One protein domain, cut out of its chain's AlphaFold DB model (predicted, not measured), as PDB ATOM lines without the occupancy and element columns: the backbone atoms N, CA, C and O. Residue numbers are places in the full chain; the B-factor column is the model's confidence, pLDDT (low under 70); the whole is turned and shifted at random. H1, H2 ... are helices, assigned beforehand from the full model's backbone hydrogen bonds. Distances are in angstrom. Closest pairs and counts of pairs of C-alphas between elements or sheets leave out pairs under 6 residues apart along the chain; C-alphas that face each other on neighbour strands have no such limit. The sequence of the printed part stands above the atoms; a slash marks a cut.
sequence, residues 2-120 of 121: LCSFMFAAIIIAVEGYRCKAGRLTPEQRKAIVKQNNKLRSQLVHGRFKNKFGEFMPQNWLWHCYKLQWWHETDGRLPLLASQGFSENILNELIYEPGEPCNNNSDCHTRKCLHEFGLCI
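What this domain is: This is residues 2 to 120 of the 121 residues of an uncharacterized protein of Loa loa (UniProt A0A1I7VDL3). With little regular structure, the model is an L of two helices, H1 and H2, with the long winding stretch of residues 45 to 120 folding back along H2; residues 2 to 13 of H1 stick out as an arm. The printed part has 119 residues, 33 of them in named elements, and no named strand: all helix. It is only just loose, close to compact, with a radius of gyration of the C-alphas of 16.4 A, spanning 45 by 37 by 24 A.

Where its parts are: H1, residues 2 to 15, begins at C-alpha 2 (300.100, 378.789, 386.292) and is 21.1 A long. H2, residues 26 to 44, is 27.1 A long and ends at C-alpha 44 (331.895, 394.402, 383.214).

How they stand to each other: H1 and H2 are only just apart, closest 8.0 A, across a short link. Every O i to N i+4 pair is within hydrogen-bond range in H2, and 9 of 10 in H1. Residues 68 to 69 pair antiparallel with 80 to 81, and 112 to 113 with 118 to 119.

The domain as a whole: The C-alphas farthest apart, Ser 4 and Phe 52, are 52.6 A apart. The printed part has no cut. Residues 87 to 93 also stand free. pLDDT is under 70 in residues 2 to 22, 59 to 65 and 70 to 88.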
ATOM      1  N   LEU A   2     298.728 378.270 386.099       44.75
ATOM      2  CA  LEU A   2     300.100 378.789 386.292       44.75
ATOM      3  C   LEU A   2     301.153 377.708 386.617       44.75
ATOM      4  O   LEU A   2     302.285 377.807 386.155       44.75
ATOM      5  N   CYS A   3     300.789 376.641 387.341       40.72
ATOM      6  CA  CYS A   3     301.744 375.583 387.699       40.72
ATOM      7  C   CYS A   3     302.287 374.817 386.480       40.72
ATOM      8  O   CYS A   3     303.474 374.514 386.441       40.72
ATOM      9  N   SER A   4     301.467 374.547 385.458       43.28
ATOM     10  CA  SER A   4     301.869 373.739 384.293       43.28
ATOM     11  C   SER A   4     302.947 374.408 383.426       43.28
ATOM     12  O   SER A   4     303.826 373.722 382.910       43.28
ATOM     13  N   PHE A   5     302.941 375.744 383.320       43.47
ATOM     14  CA  PHE A   5     303.973 376.498 382.594       43.47
ATOM     15  C   PHE A   5     305.309 376.540 383.344       43.47
ATOM     16  O   PHE A   5     306.367 376.472 382.719       43.47
ATOM     17  N   MET A   6     305.269 376.582 384.681       44.50
ATOM     18  CA  MET A   6     306.473 376.505 385.515       44.50
ATOM     19  C   MET A   6     307.173 375.155 385.338       44.50
ATOM     20  O   MET A   6     308.391 375.113 385.174       44.50
ATOM     21  N   PHE A   7     306.412 374.056 385.295       45.09
ATOM     22  CA  PHE A   7     306.978 372.728 385.052       45.09
ATOM     23  C   PHE A   7     307.630 372.622 383.668       45.09
ATOM     24  O   PHE A   7     308.754 372.139 383.580       45.09
ATOM     25  N   ALA A   8     306.997 373.135 382.608       47.34
ATOM     26  CA  ALA A   8     307.579 373.110 381.263       47.34
ATOM     27  C   ALA A   8     308.905 373.894 381.173       47.34
ATOM     28  O   ALA A   8     309.880 373.401 380.609       47.34
ATOM     29  N   ALA A   9     308.982 375.078 381.794       48.62
ATOM     30  CA  ALA A   9     310.212 375.874 381.835       48.62
ATOM     31  C   ALA A   9     311.347 375.172 382.606       48.62
ATOM     32  O   ALA A   9     312.511 375.239 382.206       48.62
ATOM     33  N   ILE A  10     311.009 374.466 383.692       52.72
ATOM     34  CA  ILE A  10     311.969 373.673 384.469       52.72
ATOM     35  C   ILE A  10     312.486 372.484 383.645       52.72
ATOM     36  O   ILE A  10     313.689 372.232 383.655       52.72
ATOM     37  N   ILE A  11     311.618 371.786 382.901       50.56
ATOM     38  CA  ILE A  11     311.995 370.640 382.053       50.56
ATOM     39  C   ILE A  11     313.007 371.075 380.976       50.56
ATOM     40  O   ILE A  11     314.091 370.498 380.902       50.56
ATOM     41  N   ILE A  12     312.719 372.149 380.228       53.28
ATOM     42  CA  ILE A  12     313.608 372.673 379.168       53.28
ATOM     43  C   ILE A  12     314.975 373.080 379.743       53.28
ATOM     44  O   ILE A  12     316.023 372.773 379.175       53.28
ATOM     45  N   ALA A  13     314.983 373.739 380.906       54.38
ATOM     46  CA  ALA A  13     316.219 374.151 381.562       54.38
ATOM     47  C   ALA A  13     317.051 372.965 382.071       54.38
ATOM     48  O   ALA A  13     318.271 373.071 382.099       54.38
ATOM     49  N   VAL A  14     316.428 371.860 382.493       51.78
ATOM     50  CA  VAL A  14     317.125 370.662 382.998       51.78
ATOM     51  C   VAL A  14     317.714 369.829 381.857       51.78
ATOM     52  O   VAL A  14     318.805 369.276 382.012       51.78
ATOM     53  N   GLU A  15     317.047 369.758 380.705       57.94
ATOM     54  CA  GLU A  15     317.549 369.018 379.539       57.94
ATOM     55  C   GLU A  15     318.824 369.635 378.949       57.94
ATOM     56  O   GLU A  15     319.751 368.897 378.627       57.94
ATOM     57  N   GLY A  16     318.946 370.968 378.943       57.97
ATOM     58  CA  GLY A  16     320.138 371.685 378.461       57.97
ATOM     59  C   GLY A  16     321.417 371.517 379.295       57.97
ATOM     60  O   GLY A  16     322.442 372.097 378.948       57.97
ATOM     61  N   TYR A  17     321.381 370.761 380.400       56.22
ATOM     62  CA  TYR A  17     322.579 370.393 381.171       56.22
ATOM     63  C   TYR A  17     322.846 368.884 381.189       56.22
ATOM     64  O   TYR A  17     323.836 368.457 381.792       56.22
ATOM     65  N   ARG A  18     322.014 368.050 380.554       58.97
ATOM     66  CA  ARG A  18     322.144 366.582 380.553       58.97
ATOM     67  C   ARG A  18     322.916 366.110 379.311       58.97
ATOM     68  O   ARG A  18     322.427 366.219 378.199       58.97
ATOM     69  N   CYS A  19     324.129 365.554 379.478       60.72
ATOM     70  CA  CYS A  19     324.856 364.870 378.379       60.72
ATOM     71  C   CYS A  19     324.777 363.358 378.583       60.72
ATOM     72  O   CYS A  19     324.975 362.911 379.712       60.72
ATOM     73  N   LYS A  20     324.673 362.584 377.494       59.38
ATOM     74  CA  LYS A  20     324.776 361.113 377.520       59.38
ATOM     75  C   LYS A  20     326.180 360.573 377.875       59.38
ATOM     76  O   LYS A  20     326.261 359.445 378.338       59.38
ATOM     77  N   ALA A  21     327.263 361.350 377.701       56.56
ATOM     78  CA  ALA A  21     328.648 360.860 377.859       56.56
ATOM     79  C   ALA A  21     329.659 361.896 378.421       56.56
ATOM     80  O   ALA A  21     330.757 362.054 377.898       56.56
ATOM     81  N   GLY A  22     329.306 362.650 379.471       63.12
ATOM     82  CA  GLY A  22     330.202 363.671 380.050       63.12
ATOM     83  C   GLY A  22     330.782 363.288 381.416       63.12
ATOM     84  O   GLY A  22     330.066 362.743 382.246       63.12
ATOM     85  N   ARG A  23     332.044 363.658 381.686       73.06
ATOM     86  CA  ARG A  23     332.710 363.484 383.001       73.06
ATOM     87  C   ARG A  23     332.188 364.409 384.112       73.06
ATOM     88  O   ARG A  23     332.555 364.236 385.266       73.06
ATOM     89  N   LEU A  24     331.362 365.396 383.760       75.94
ATOM     90  CA  LEU A  24     330.756 366.351 384.692       75.94
ATOM     91  C   LEU A  24     329.271 366.049 384.879       75.94
ATOM     92  O   LEU A  24     328.578 365.827 383.881       75.94
ATOM     93  N   THR A  25     328.764 366.130 386.108       82.69
ATOM     94  CA  THR A  25     327.322 366.043 386.389       82.69
ATOM     95  C   THR A  25     326.592 367.319 385.945       82.69
ATOM     96  O   THR A  25     327.217 368.381 385.841       82.69
ATOM     97  N   PRO A  26     325.272 367.273 385.688       80.56
ATOM     98  CA  PRO A  26     324.481 368.469 385.378       80.56
ATOM     99  C   PRO A  26     324.637 369.604 386.408       80.56
ATOM    100  O   PRO A  26     324.716 370.774 386.040       80.56
ATOM    101  N   GLU A  27     324.752 369.271 387.692       83.19
ATOM    102  CA  GLU A  27     324.921 370.221 388.795       83.19
ATOM    103  C   GLU A  27     326.283 370.913 388.728       83.19
ATOM    104  O   GLU A  27     326.357 372.135 388.867       83.19
ATOM    105  N   GLN A  28     327.351 370.158 388.446       82.62
ATOM    106  CA  GLN A  28     328.691 370.718 388.250       82.62
ATOM    107  C   GLN A  28     328.713 371.684 387.061       82.62
ATOM    108  O   GLN A  28     329.266 372.777 387.154       82.62
ATOM    109  N   ARG A  29     328.045 371.335 385.960       80.88
ATOM    110  CA  ARG A  29     327.943 372.194 384.769       80.88
ATOM    111  C   ARG A  29     327.190 373.480 385.065       80.88
ATOM    112  O   ARG A  29     327.660 374.567 384.735       80.88
ATOM    113  N   LYS A  30     326.054 373.373 385.759       82.38
ATOM    114  CA  LYS A  30     325.279 374.529 386.219       82.38
ATOM    115  C   LYS A  30     326.108 375.425 387.142       82.38
ATOM    116  O   LYS A  30     326.046 376.647 387.011       82.38
ATOM    117  N   ALA A  31     326.903 374.839 388.039       84.69
ATOM    118  CA  ALA A  31     327.806 375.580 388.915       84.69
ATOM    119  C   ALA A  31     328.890 376.325 388.120       84.69
ATOM    120  O   ALA A  31     329.089 377.517 388.351       84.69
ATOM    121  N   ILE A  32     329.510 375.675 387.129       84.25
ATOM    122  CA  ILE A  32     330.512 376.289 386.245       84.25
ATOM    123  C   ILE A  32     329.909 377.464 385.464       84.25
ATOM    124  O   ILE A  32     330.483 378.554 385.472       84.25
ATOM    125  N   VAL A  33     328.739 377.290 384.835       82.44
ATOM    126  CA  VAL A  33     328.044 378.375 384.110       82.44
ATOM    127  C   VAL A  33     327.734 379.540 385.042       82.44
ATOM    128  O   VAL A  33     327.972 380.699 384.700       82.44
ATOM    129  N   LYS A  34     327.210 379.246 386.237       85.44
ATOM    130  CA  LYS A  34     326.864 380.266 387.231       85.44
ATOM    131  C   LYS A  34     328.099 381.039 387.687       85.44
ATOM    132  O   LYS A  34     328.056 382.266 387.742       85.44
ATOM    133  N   GLN A  35     329.191 380.342 387.992       88.19
ATOM    134  CA  GLN A  35     330.435 380.967 388.429       88.19
ATOM    135  C   GLN A  35     331.032 381.850 387.333       88.19
ATOM    136  O   GLN A  35     331.353 383.003 387.602       88.19
ATOM    137  N   ASN A  36     331.119 381.360 386.095       84.44
ATOM    138  CA  ASN A  36     331.668 382.146 384.992       84.44
ATOM    139  C   ASN A  36     330.828 383.391 384.689       84.44
ATOM    140  O   ASN A  36     331.381 384.474 384.538       84.44
ATOM    141  N   ASN A  37     329.496 383.276 384.667       84.25
ATOM    142  CA  ASN A  37     328.629 384.441 384.479       84.25
ATOM    143  C   ASN A  37     328.733 385.442 385.643       84.25
ATOM    144  O   ASN A  37     328.692 386.646 385.409       84.25
ATOM    145  N   LYS A  38     328.938 384.973 386.884       88.94
ATOM    146  CA  LYS A  38     329.211 385.853 388.033       88.94
ATOM    147  C   LYS A  38     330.524 386.618 387.858       88.94
ATOM    148  O   LYS A  38     330.543 387.823 388.084       88.94
ATOM    149  N   LEU A  39     331.596 385.940 387.445       88.19
ATOM    150  CA  LEU A  39     332.878 386.590 387.167       88.19
ATOM    151  C   LEU A  39     332.725 387.602 386.024       88.19
ATOM    152  O   LEU A  39     333.087 388.757 386.184       88.19
ATOM    153  N   ARG A  40     332.095 387.229 384.907       85.00
ATOM    154  CA  ARG A  40     331.843 388.155 383.787       85.00
ATOM    155  C   ARG A  40     331.054 389.389 384.216       85.00
ATOM    156  O   ARG A  40     331.432 390.494 383.857       85.00
ATOM    157  N   SER A  41     330.025 389.217 385.046       86.56
ATOM    158  CA  SER A  41     329.285 390.338 385.629       86.56
ATOM    159  C   SER A  41     330.189 391.241 386.478       86.56
ATOM    160  O   SER A  41     330.192 392.453 386.306       86.56
ATOM    161  N   GLN A  42     331.023 390.681 387.355       88.69
ATOM    162  CA  GLN A  42     331.965 391.480 388.148       88.69
ATOM    163  C   GLN A  42     332.986 392.223 387.274       88.69
ATOM    164  O   GLN A  42     333.334 393.361 387.588       88.69
ATOM    165  N   LEU A  43     333.427 391.604 386.175       85.94
ATOM    166  CA  LEU A  43     334.353 392.198 385.218       85.94
ATOM    167  C   LEU A  43     333.743 393.408 384.504       85.94
ATOM    168  O   LEU A  43     334.365 394.464 384.516       85.94
ATOM    169  N   VAL A  44     332.531 393.286 383.946       82.25
ATOM    170  CA  VAL A  44     331.895 394.402 383.214       82.25
ATOM    171  C   VAL A  44     331.588 395.597 384.118       82.25
ATOM    172  O   VAL A  44     331.651 396.729 383.665       82.25
ATOM    173  N   HIS A  45     331.362 395.358 385.414       86.31
ATOM    174  CA  HIS A  45     331.204 396.408 386.427       86.31
ATOM    175  C   HIS A  45     332.546 396.940 386.973       86.31
ATOM    176  O   HIS A  45     332.566 397.575 388.028       86.31
ATOM    177  N   GLY A  46     333.680 396.615 386.341       86.19
ATOM    178  CA  GLY A  46     335.001 397.124 386.720       86.19
ATOM    179  C   GLY A  46     335.482 396.685 388.108       86.19
ATOM    180  O   GLY A  46     336.275 397.379 388.738       86.19
ATOM    181  N   ARG A  47     335.004 395.548 388.637       89.81
ATOM    182  CA  ARG A  47     335.306 395.119 390.022       89.81
ATOM    183  C   ARG A  47     336.606 394.332 390.168       89.81
ATOM    184  O   ARG A  47     336.995 394.019 391.293       89.81
ATOM    185  N   PHE A  48     337.270 393.989 389.066       89.94
ATOM    186  CA  PHE A  48     338.547 393.277 389.090       89.94
ATOM    187  C   PHE A  48     339.724 394.208 388.896       89.94
ATOM    188  O   PHE A  48     339.629 395.196 388.177       89.94
ATOM    189  N   LYS A  49     340.846 393.844 389.515       89.38
ATOM    190  CA  LYS A  49     342.135 394.489 389.299       89.38
ATOM    191  C   LYS A  49     343.018 393.622 388.413       89.38
ATOM    192  O   LYS A  49     342.998 392.397 388.530       89.38
ATOM    193  N   ASN A  50     343.792 394.258 387.544       88.12
ATOM    194  CA  ASN A  50     344.826 393.601 386.758       88.12
ATOM    195  C   ASN A  50     346.049 393.265 387.643       88.12
ATOM    196  O   ASN A  50     346.093 393.578 388.836       88.12
ATOM    197  N   LYS A  51     347.081 392.649 387.051       92.69
ATOM    198  CA  LYS A  51     348.326 392.295 387.762       92.69
ATOM    199  C   LYS A  51     349.083 393.496 388.347       92.69
ATOM    200  O   LYS A  51     349.921 393.311 389.220       92.69
ATOM    201  N   PHE A  52     348.805 394.702 387.857       94.44
ATOM    202  CA  PHE A  52     349.401 395.956 388.313       94.44
ATOM    203  C   PHE A  52     348.571 396.637 389.414       94.44
ATOM    204  O   PHE A  52     348.951 397.690 389.912       94.44
ATOM    205  N   GLY A  53     347.450 396.036 389.831       92.44
ATOM    206  CA  GLY A  53     346.579 396.571 390.879       92.44
ATOM    207  C   GLY A  53     345.588 397.637 390.400       92.44
ATOM    208  O   GLY A  53     344.839 398.176 391.221       92.44
ATOM    209  N   GLU A  54     345.545 397.911 389.096       92.56
ATOM    210  CA  GLU A  54     344.619 398.857 388.472       92.56
ATOM    211  C   GLU A  54     343.291 398.167 388.178       92.56
ATOM    212  O   GLU A  54     343.272 397.002 387.773       92.56
ATOM    213  N   PHE A  55     342.174 398.869 388.364       89.44
ATOM    214  CA  PHE A  55     340.871 398.323 387.999       89.44
ATOM    215  C   PHE A  55     340.779 398.112 386.489       89.44
ATOM    216  O   PHE A  55     341.172 398.965 385.696       89.44
ATOM    217  N   MET A  56     340.256 396.954 386.101       85.69
ATOM    218  CA  MET A  56     339.958 396.663 384.709       85.69
ATOM    219  C   MET A  56     338.857 397.616 384.224       85.69
ATOM    220  O   MET A  56     337.925 397.897 384.985       85.69
ATOM    221  N   PRO A  57     338.951 398.125 382.984       80.56
ATOM    222  CA  PRO A  57     337.969 399.062 382.459       80.56
ATOM    223  C   PRO A  57     336.587 398.413 382.396       80.56
ATOM    224  O   PRO A  57     336.469 397.222 382.089       80.56
ATOM    225  N   GLN A  58     335.554 399.214 382.656       77.44
ATOM    226  CA  GLN A  58     334.177 398.818 382.379       77.44
ATOM    227  C   GLN A  58     334.022 398.564 380.877       77.44
ATOM    228  O   GLN A  58     334.718 399.171 380.056       77.44
ATOM    229  N   ASN A  59     333.154 397.629 380.515       61.97
ATOM    230  CA  ASN A  59     333.037 397.113 379.157       61.97
ATOM    231  C   ASN A  59     331.608 397.252 378.592       61.97
ATOM    232  O   ASN A  59     330.638 396.881 379.248       61.97
ATOM    233  N   TRP A  60     331.506 397.750 377.354       49.50
ATOM    234  CA  TRP A  60     330.321 397.778 376.510       49.50
ATOM    235  C   TRP A  60     330.018 396.394 375.939       49.50
ATOM    236  O   TRP A  60     330.878 395.563 375.635       49.50
ATOM    237  N   LEU A  61     328.723 396.161 375.799       50.03
ATOM    238  CA  LEU A  61     328.093 394.853 375.785       50.03
ATOM    239  C   LEU A  61     327.596 394.406 374.417       50.03
ATOM    240  O   LEU A  61     326.706 393.560 374.341       50.03
ATOM    241  N   TRP A  62     328.189 394.891 373.329       44.03
ATOM    242  CA  TRP A  62     327.847 394.355 372.013       44.03
ATOM    243  C   TRP A  62     328.155 392.850 371.932       44.03
ATOM    244  O   TRP A  62     327.411 392.110 371.284       44.03
ATOM    245  N   HIS A  63     329.157 392.362 372.688       52.47
ATOM    246  CA  HIS A  63     329.608 390.962 372.637       52.47
ATOM    247  C   HIS A  63     329.729 390.211 373.983       52.47
ATOM    248  O   HIS A  63     330.028 389.013 373.986       52.47
ATOM    249  N   CYS A  64     329.454 390.829 375.143       58.41
ATOM    250  CA  CYS A  64     329.550 390.126 376.435       58.41
ATOM    251  C   CYS A  64     328.250 389.370 376.782       58.41
ATOM    252  O   CYS A  64     327.467 389.739 377.655       58.41
ATOM    253  N   TYR A  65     328.009 388.267 376.072       69.75
ATOM    254  CA  TYR A  65     326.803 387.459 376.258       69.75
ATOM    255  C   TYR A  65     326.856 386.585 377.515       69.75
ATOM    256  O   TYR A  65     327.928 386.121 377.930       69.75
ATOM    257  N   LYS A  66     325.680 386.309 378.093       72.44
ATOM    258  CA  LYS A  66     325.498 385.255 379.097       72.44
ATOM    259  C   LYS A  66     325.909 383.909 378.500       72.44
ATOM    260  O   LYS A  66     325.361 383.478 377.487       72.44
ATOM    261  N   LEU A  67     326.831 383.225 379.169       73.06
ATOM    262  CA  LEU A  67     327.258 381.888 378.780       73.06
ATOM    263  C   LEU A  67     326.142 380.879 379.042       73.06
ATOM    264  O   LEU A  67     325.480 380.929 380.087       73.06
ATOM    265  N   GLN A  68     325.981 379.952 378.107       74.44
ATOM    266  CA  GLN A  68     325.108 378.793 378.229       74.44
ATOM    267  C   GLN A  68     325.956 377.524 378.151       74.44
ATOM    268  O   GLN A  68     327.056 377.518 377.593       74.44
ATOM    269  N   TRP A  69     325.463 376.444 378.749       71.06
ATOM    270  CA  TRP A  69     326.085 375.145 378.545       71.06
ATOM    271  C   TRP A  69     325.661 374.615 377.176       71.06
ATOM    272  O   TRP A  69     324.464 374.535 376.911       71.06
ATOM    273  N   TRP A  70     326.622 374.291 376.310       64.31
ATOM    274  CA  TRP A  70     326.341 373.750 374.981       64.31
ATOM    275  C   TRP A  70     326.673 372.258 374.905       64.31
ATOM    276  O   TRP A  70     327.658 371.780 375.474       64.31
ATOM    277  N   HIS A  71     325.817 371.523 374.199       65.50
ATOM    278  CA  HIS A  71     325.954 370.097 373.938       65.50
ATOM    279  C   HIS A  71     326.308 369.888 372.461       65.50
ATOM    280  O   HIS A  71     325.497 370.219 371.604       65.50
ATOM    281  N   GLU A  72     327.470 369.305 372.157       53.41
ATOM    282  CA  GLU A  72     327.705 368.695 370.841       53.41
ATOM    283  C   GLU A  72     327.236 367.235 370.877       53.41
ATOM    284  O   GLU A  72     327.567 366.480 371.795       53.41
ATOM    285  N   THR A  73     326.437 366.834 369.886       49.38
ATOM    286  CA  THR A  73     325.928 365.459 369.733       49.38
ATOM    287  C   THR A  73     327.013 364.454 369.345       49.38
ATOM    288  O   THR A  73     326.825 363.258 369.554       49.38
ATOM    289  N   ASP A  74     328.168 364.929 368.875       46.38
ATOM    290  CA  ASP A  74     329.194 364.111 368.210       46.38
ATOM    291  C   ASP A  74     330.334 363.659 369.144       46.38
ATOM    292  O   ASP A  74     331.418 363.286 368.706       46.38
ATOM    293  N   GLY A  75     330.113 363.677 370.464       44.12
ATOM    294  CA  GLY A  75     331.067 363.119 371.433       44.12
ATOM    295  C   GLY A  75     332.296 363.989 371.728       44.12
ATOM    296  O   GLY A  75     333.206 363.540 372.427       44.12
ATOM    297  N   ARG A  76     332.327 365.244 371.263       52.09
ATOM    298  CA  ARG A  76     333.291 366.245 371.741       52.09
ATOM    299  C   ARG A  76     332.927 366.747 373.138       52.09
ATOM    300  O   ARG A  76     331.772 366.712 373.565       52.09
ATOM    301  N   LEU A  77     333.955 367.164 373.879       49.00
ATOM    302  CA  LEU A  77     333.813 367.669 375.243       49.00
ATOM    303  C   LEU A  77     332.794 368.820 375.275       49.00
ATOM    304  O   LEU A  77     332.901 369.735 374.463       49.00
ATOM    305  N   PRO A  78     331.830 368.809 376.212       55.97
ATOM    306  CA  PRO A  78     330.893 369.912 376.345       55.97
ATOM    307  C   PRO A  78     331.644 371.198 376.707       55.97
ATOM    308  O   PRO A  78     332.406 371.230 377.677       55.97
ATOM    309  N   LEU A  79     331.430 372.244 375.911       59.19
ATOM    310  CA  LEU A  79     332.115 373.527 376.019       59.19
ATOM    311  C   LEU A  79     331.197 374.570 376.657       59.19
ATOM    312  O   LEU A  79     329.998 374.652 376.378       59.19
ATOM    313  N   LEU A  80     331.784 375.394 377.523       59.94
ATOM    314  CA  LEU A  80     331.150 376.614 377.996       59.94
ATOM    315  C   LEU A  80     331.212 377.634 376.854       59.94
ATOM    316  O   LEU A  80     332.297 378.101 376.523       59.94
ATOM    317  N   ALA A  81     330.071 377.966 376.254       60.16
ATOM    318  CA  ALA A  81     330.034 378.831 375.081       60.16
ATOM    319  C   ALA A  81     329.042 379.987 375.260       60.16
ATOM    320  O   ALA A  81     327.935 379.828 375.781       60.16
ATOM    321  N   SER A  82     329.426 381.169 374.785       56.47
ATOM    322  CA  SER A  82     328.477 382.127 374.222       56.47
ATOM    323  C   SER A  82     328.344 381.801 372.738       56.47
ATOM    324  O   SER A  82     329.347 381.507 372.093       56.47
ATOM    325  N   GLN A  83     327.141 381.873 372.165       48.62
ATOM    326  CA  GLN A  83     326.973 381.880 370.706       48.62
ATOM    327  C   GLN A  83     327.524 383.202 370.138       48.62
ATOM    328  O   GLN A  83     326.785 384.099 369.751       48.62
ATOM    329  N   GLY A  84     328.833 383.375 370.153       46.53
ATOM    330  CA  GLY A  84     329.511 384.602 369.773       46.53
ATOM    331  C   GLY A  84     330.989 384.373 369.979       46.53
ATOM    332  O   GLY A  84     331.428 384.238 371.121       46.53
ATOM    333  N   PHE A  85     331.687 384.226 368.857       41.38
ATOM    334  CA  PHE A  85     333.129 384.083 368.764       41.38
ATOM    335  C   PHE A  85     333.811 385.175 369.594       41.38
ATOM    336  O   PHE A  85     333.601 386.359 369.362       41.38
ATOM    337  N   SER A  86     334.640 384.767 370.543       50.62
ATOM    338  CA  SER A  86     335.840 385.523 370.874       50.62
ATOM    339  C   SER A  86     336.962 384.517 370.686       50.62
ATOM    340  O   SER A  86     337.274 383.717 371.568       50.62
ATOM    341  N   GLU A  87     337.439 384.434 369.446       54.53
ATOM    342  CA  GLU A  87     338.740 383.836 369.193       54.53
ATOM    343  C   GLU A  87     339.779 384.720 369.889       54.53
ATOM    344  O   GLU A  87     339.622 385.938 369.959       54.53
ATOM    345  N   ASN A  88     340.837 384.119 370.434       64.19
ATOM    346  CA  ASN A  88     341.956 384.873 371.005       64.19
ATOM    347  C   ASN A  88     342.804 385.456 369.862       64.19
ATOM    348  O   ASN A  88     343.949 385.048 369.656       64.19
ATOM    349  N   ILE A  89     342.209 386.347 369.070       73.69
ATOM    350  CA  ILE A  89     342.843 386.968 367.915       73.69
ATOM    351  C   ILE A  89     343.844 387.995 368.432       73.69
ATOM    352  O   ILE A  89     343.521 388.900 369.204       73.69
ATOM    353  N   LEU A  90     345.101 387.821 368.027       71.25
ATOM    354  CA  LEU A  90     346.160 388.754 368.373       71.25
ATOM    355  C   LEU A  90     345.808 390.142 367.821       71.25
ATOM    356  O   LEU A  90     345.488 390.274 366.644       71.25
ATOM    357  N   ASN A  91     345.938 391.166 368.665       73.69
ATOM    358  CA  ASN A  91     345.601 392.567 368.380       73.69
ATOM    359  C   ASN A  91     344.101 392.901 368.309       73.69
ATOM    360  O   ASN A  91     343.766 394.025 367.939       73.69
ATOM    361  N   GLU A  92     343.206 392.002 368.721       76.56
ATOM    362  CA  GLU A  92     341.814 392.368 368.992       76.56
ATOM    363  C   GLU A  92     341.590 392.685 370.474       76.56
ATOM    364  O   GLU A  92     342.264 392.164 371.370       76.56
ATOM    365  N   LEU A  93     340.625 393.567 370.744       71.19
ATOM    366  CA  LEU A  93     340.170 393.796 372.107       71.19
ATOM    367  C   LEU A  93     339.473 392.530 372.604       71.19
ATOM    368  O   LEU A  93     338.537 392.043 371.979       71.19
ATOM    369  N   ILE A  94     339.875 392.050 373.784       73.69
ATOM    370  CA  ILE A  94     339.177 390.948 374.466       73.69
ATOM    371  C   ILE A  94     337.701 391.329 374.684       73.69
ATOM    372  O   ILE A  94     336.818 390.473 374.666       73.69
ATOM    373  N   TYR A  95     337.443 392.623 374.901       72.50
ATOM    374  CA  TYR A  95     336.125 393.205 375.097       72.50
ATOM    375  C   TYR A  95     336.182 394.742 374.884       72.50
ATOM    376  O   TYR A  95     337.202 395.374 375.157       72.50
ATOM    377  N   GLU A  96     335.111 395.362 374.379       70.94
ATOM    378  CA  GLU A  96     335.037 396.803 374.047       70.94
ATOM    379  C   GLU A  96     334.742 397.691 375.273       70.94
ATOM    380  O   GLU A  96     333.720 397.488 375.902       70.94
ATOM    381  N   PRO A  97     335.532 398.693 375.672       70.00
ATOM    382  CA  PRO A  97     335.210 399.525 376.844       70.00
ATOM    383  C   PRO A  97     333.818 400.204 376.787       70.00
ATOM    384  O   PRO A  97     333.418 400.674 375.728       70.00
ATOM    385  N   GLY A  98     333.088 400.274 377.910       74.31
ATOM    386  CA  GLY A  98     331.743 400.883 378.010       74.31
ATOM    387  C   GLY A  98     330.937 400.452 379.247       74.31
ATOM    388  O   GLY A  98     331.497 399.873 380.168       74.31
ATOM    389  N   GLU A  99     329.635 400.743 379.296       80.31
ATOM    390  CA  GLU A  99     328.807 400.498 380.494       80.31
ATOM    391  C   GLU A  99     328.056 399.146 380.450       80.31
ATOM    392  O   GLU A  99     327.627 398.717 379.367       80.31
ATOM    393  N   PRO A 100     327.837 398.488 381.610       82.88
ATOM    394  CA  PRO A 100     326.936 397.344 381.736       82.88
ATOM    395  C   PRO A 100     325.523 397.650 381.218       82.88
ATOM    396  O   PRO A 100     325.024 398.765 381.371       82.88
ATOM    397  N   CYS A 101     324.836 396.654 380.649       85.25
ATOM    398  CA  CYS A 101     323.475 396.857 380.157       85.25
ATOM    399  C   CYS A 101     322.535 397.064 381.343       85.25
ATOM    400  O   CYS A 101     322.556 396.296 382.308       85.25
ATOM    401  N   ASN A 102     321.687 398.080 381.247       86.94
ATOM    402  CA  ASN A 102     320.647 398.350 382.229       86.94
ATOM    403  C   ASN A 102     319.267 398.106 381.609       86.94
ATOM    404  O   ASN A 102     318.366 397.550 382.231       86.94
ATOM    405  N   ASN A 103     319.129 398.437 380.327       86.94
ATOM    406  CA  ASN A 103     317.911 398.278 379.557       86.94
ATOM    407  C   ASN A 103     318.107 397.311 378.393       86.94
ATOM    408  O   ASN A 103     319.192 397.131 377.842       86.94
ATOM    409  N   ASN A 104     316.999 396.730 377.939       85.81
ATOM    410  CA  ASN A 104     316.975 395.899 376.738       85.81
ATOM    411  C   ASN A 104     317.488 396.638 375.494       85.81
ATOM    412  O   ASN A 104     318.061 396.006 374.614       85.81
ATOM    413  N   SER A 105     317.305 397.959 375.418       86.69
ATOM    414  CA  SER A 105     317.807 398.797 374.325       86.69
ATOM    415  C   SER A 105     319.324 398.805 374.197       86.69
ATOM    416  O   SER A 105     319.814 399.020 373.094       86.69
ATOM    417  N   ASP A 106     320.033 398.559 375.296       83.31
ATOM    418  CA  ASP A 106     321.491 398.642 375.372       83.31
ATOM    419  C   ASP A 106     322.141 397.408 374.723       83.31
ATOM    420  O   ASP A 106     323.322 397.410 374.393       83.31
ATOM    421  N   CYS A 107     321.351 396.348 374.516       81.12
ATOM    422  CA  CYS A 107     321.753 395.118 373.853       81.12
ATOM    423  C   CYS A 107     321.259 395.090 372.404       81.12
ATOM    424  O   CYS A 107     320.070 395.288 372.137       81.12
ATOM    425  N   HIS A 108     322.124 394.684 371.471       80.06
ATOM    426  CA  HIS A 108     321.734 394.439 370.077       80.06
ATOM    427  C   HIS A 108     320.596 393.408 369.958       80.06
ATOM    428  O   HIS A 108     319.662 393.567 369.177       80.06
ATOM    429  N   THR A 109     320.621 392.383 370.811       80.81
ATOM    430  CA  THR A 109     319.595 391.331 370.893       80.81
ATOM    431  C   THR A 109     318.279 391.798 371.512       80.81
ATOM    432  O   THR A 109     317.341 391.008 371.633       80.81
ATOM    433  N   ARG A 110     318.199 393.062 371.946       86.19
ATOM    434  CA  ARG A 110     317.066 393.643 372.675       86.19
ATOM    435  C   ARG A 110     316.732 392.914 373.983       86.19
ATOM    436  O   ARG A 110     315.602 392.988 374.461       86.19
ATOM    437  N   LYS A 111     317.696 392.185 374.555       86.31
ATOM    438  CA  LYS A 111     317.530 391.405 375.787       86.31
ATOM    439  C   LYS A 111     318.720 391.609 376.717       86.31
ATOM    440  O   LYS A 111     319.792 391.051 376.489       86.31
ATOM    441  N   CYS A 112     318.496 392.356 377.791       86.19
ATOM    442  CA  CYS A 112     319.442 392.551 378.878       86.19
ATOM    443  C   CYS A 112     319.026 391.719 380.096       86.19
ATOM    444  O   CYS A 112     317.867 391.707 380.512       86.19
ATOM    445  N   LEU A 113     319.990 391.031 380.698       84.62
ATOM    446  CA  LEU A 113     319.856 390.426 382.011       84.62
ATOM    447  C   LEU A 113     320.314 391.432 383.066       84.62
ATOM    448  O   LEU A 113     321.467 391.413 383.496       84.62
ATOM    449  N   HIS A 114     319.384 392.287 383.482       83.50
ATOM    450  CA  HIS A 114     319.634 393.428 384.365       83.50
ATOM    451  C   HIS A 114     320.341 393.056 385.681       83.50
ATOM    452  O   HIS A 114     321.186 393.805 386.155       83.50
ATOM    453  N   GLU A 115     320.051 391.888 386.272       81.88
ATOM    454  CA  GLU A 115     320.709 391.435 387.515       81.88
ATOM    455  C   GLU A 115     322.233 391.316 387.361       81.88
ATOM    456  O   GLU A 115     322.987 391.569 388.297       81.88
ATOM    457  N   PHE A 116     322.689 390.926 386.171       78.56
ATOM    458  CA  PHE A 116     324.098 390.677 385.896       78.56
ATOM    459  C   PHE A 116     324.733 391.762 385.026       78.56
ATOM    460  O   PHE A 116     325.955 391.740 384.868       78.56
ATOM    461  N   GLY A 117     323.934 392.676 384.469       82.00
ATOM    462  CA  GLY A 117     324.373 393.628 383.456       82.00
ATOM    463  C   GLY A 117     324.947 392.922 382.229       82.00
ATOM    464  O   GLY A 117     325.993 393.324 381.746       82.00
ATOM    465  N   LEU A 118     324.341 391.812 381.783       81.94
ATOM    466  CA  LEU A 118     324.824 391.010 380.646       81.94
ATOM    467  C   LEU A 118     323.745 390.857 379.574       81.94
ATOM    468  O   LEU A 118     322.587 390.605 379.896       81.94
ATOM    469  N   CYS A 119     324.117 390.901 378.298       81.50
ATOM    470  CA  CYS A 119     323.177 390.679 377.205       81.50
ATOM    471  C   CYS A 119     322.907 389.182 377.008       81.50
ATOM    472  O   CYS A 119     323.772 388.325 377.214       81.50
ATOM    473  N   ILE A 120     321.686 388.847 376.602       77.62
ATOM    474  CA  ILE A 120     321.282 387.476 376.275       77.62
ATOM    475  C   ILE A 120     321.165 387.369 374.761       77.62
ATOM    476  O   ILE A 120     320.542 388.231 374.143       77.62
TER     477      ILE A 120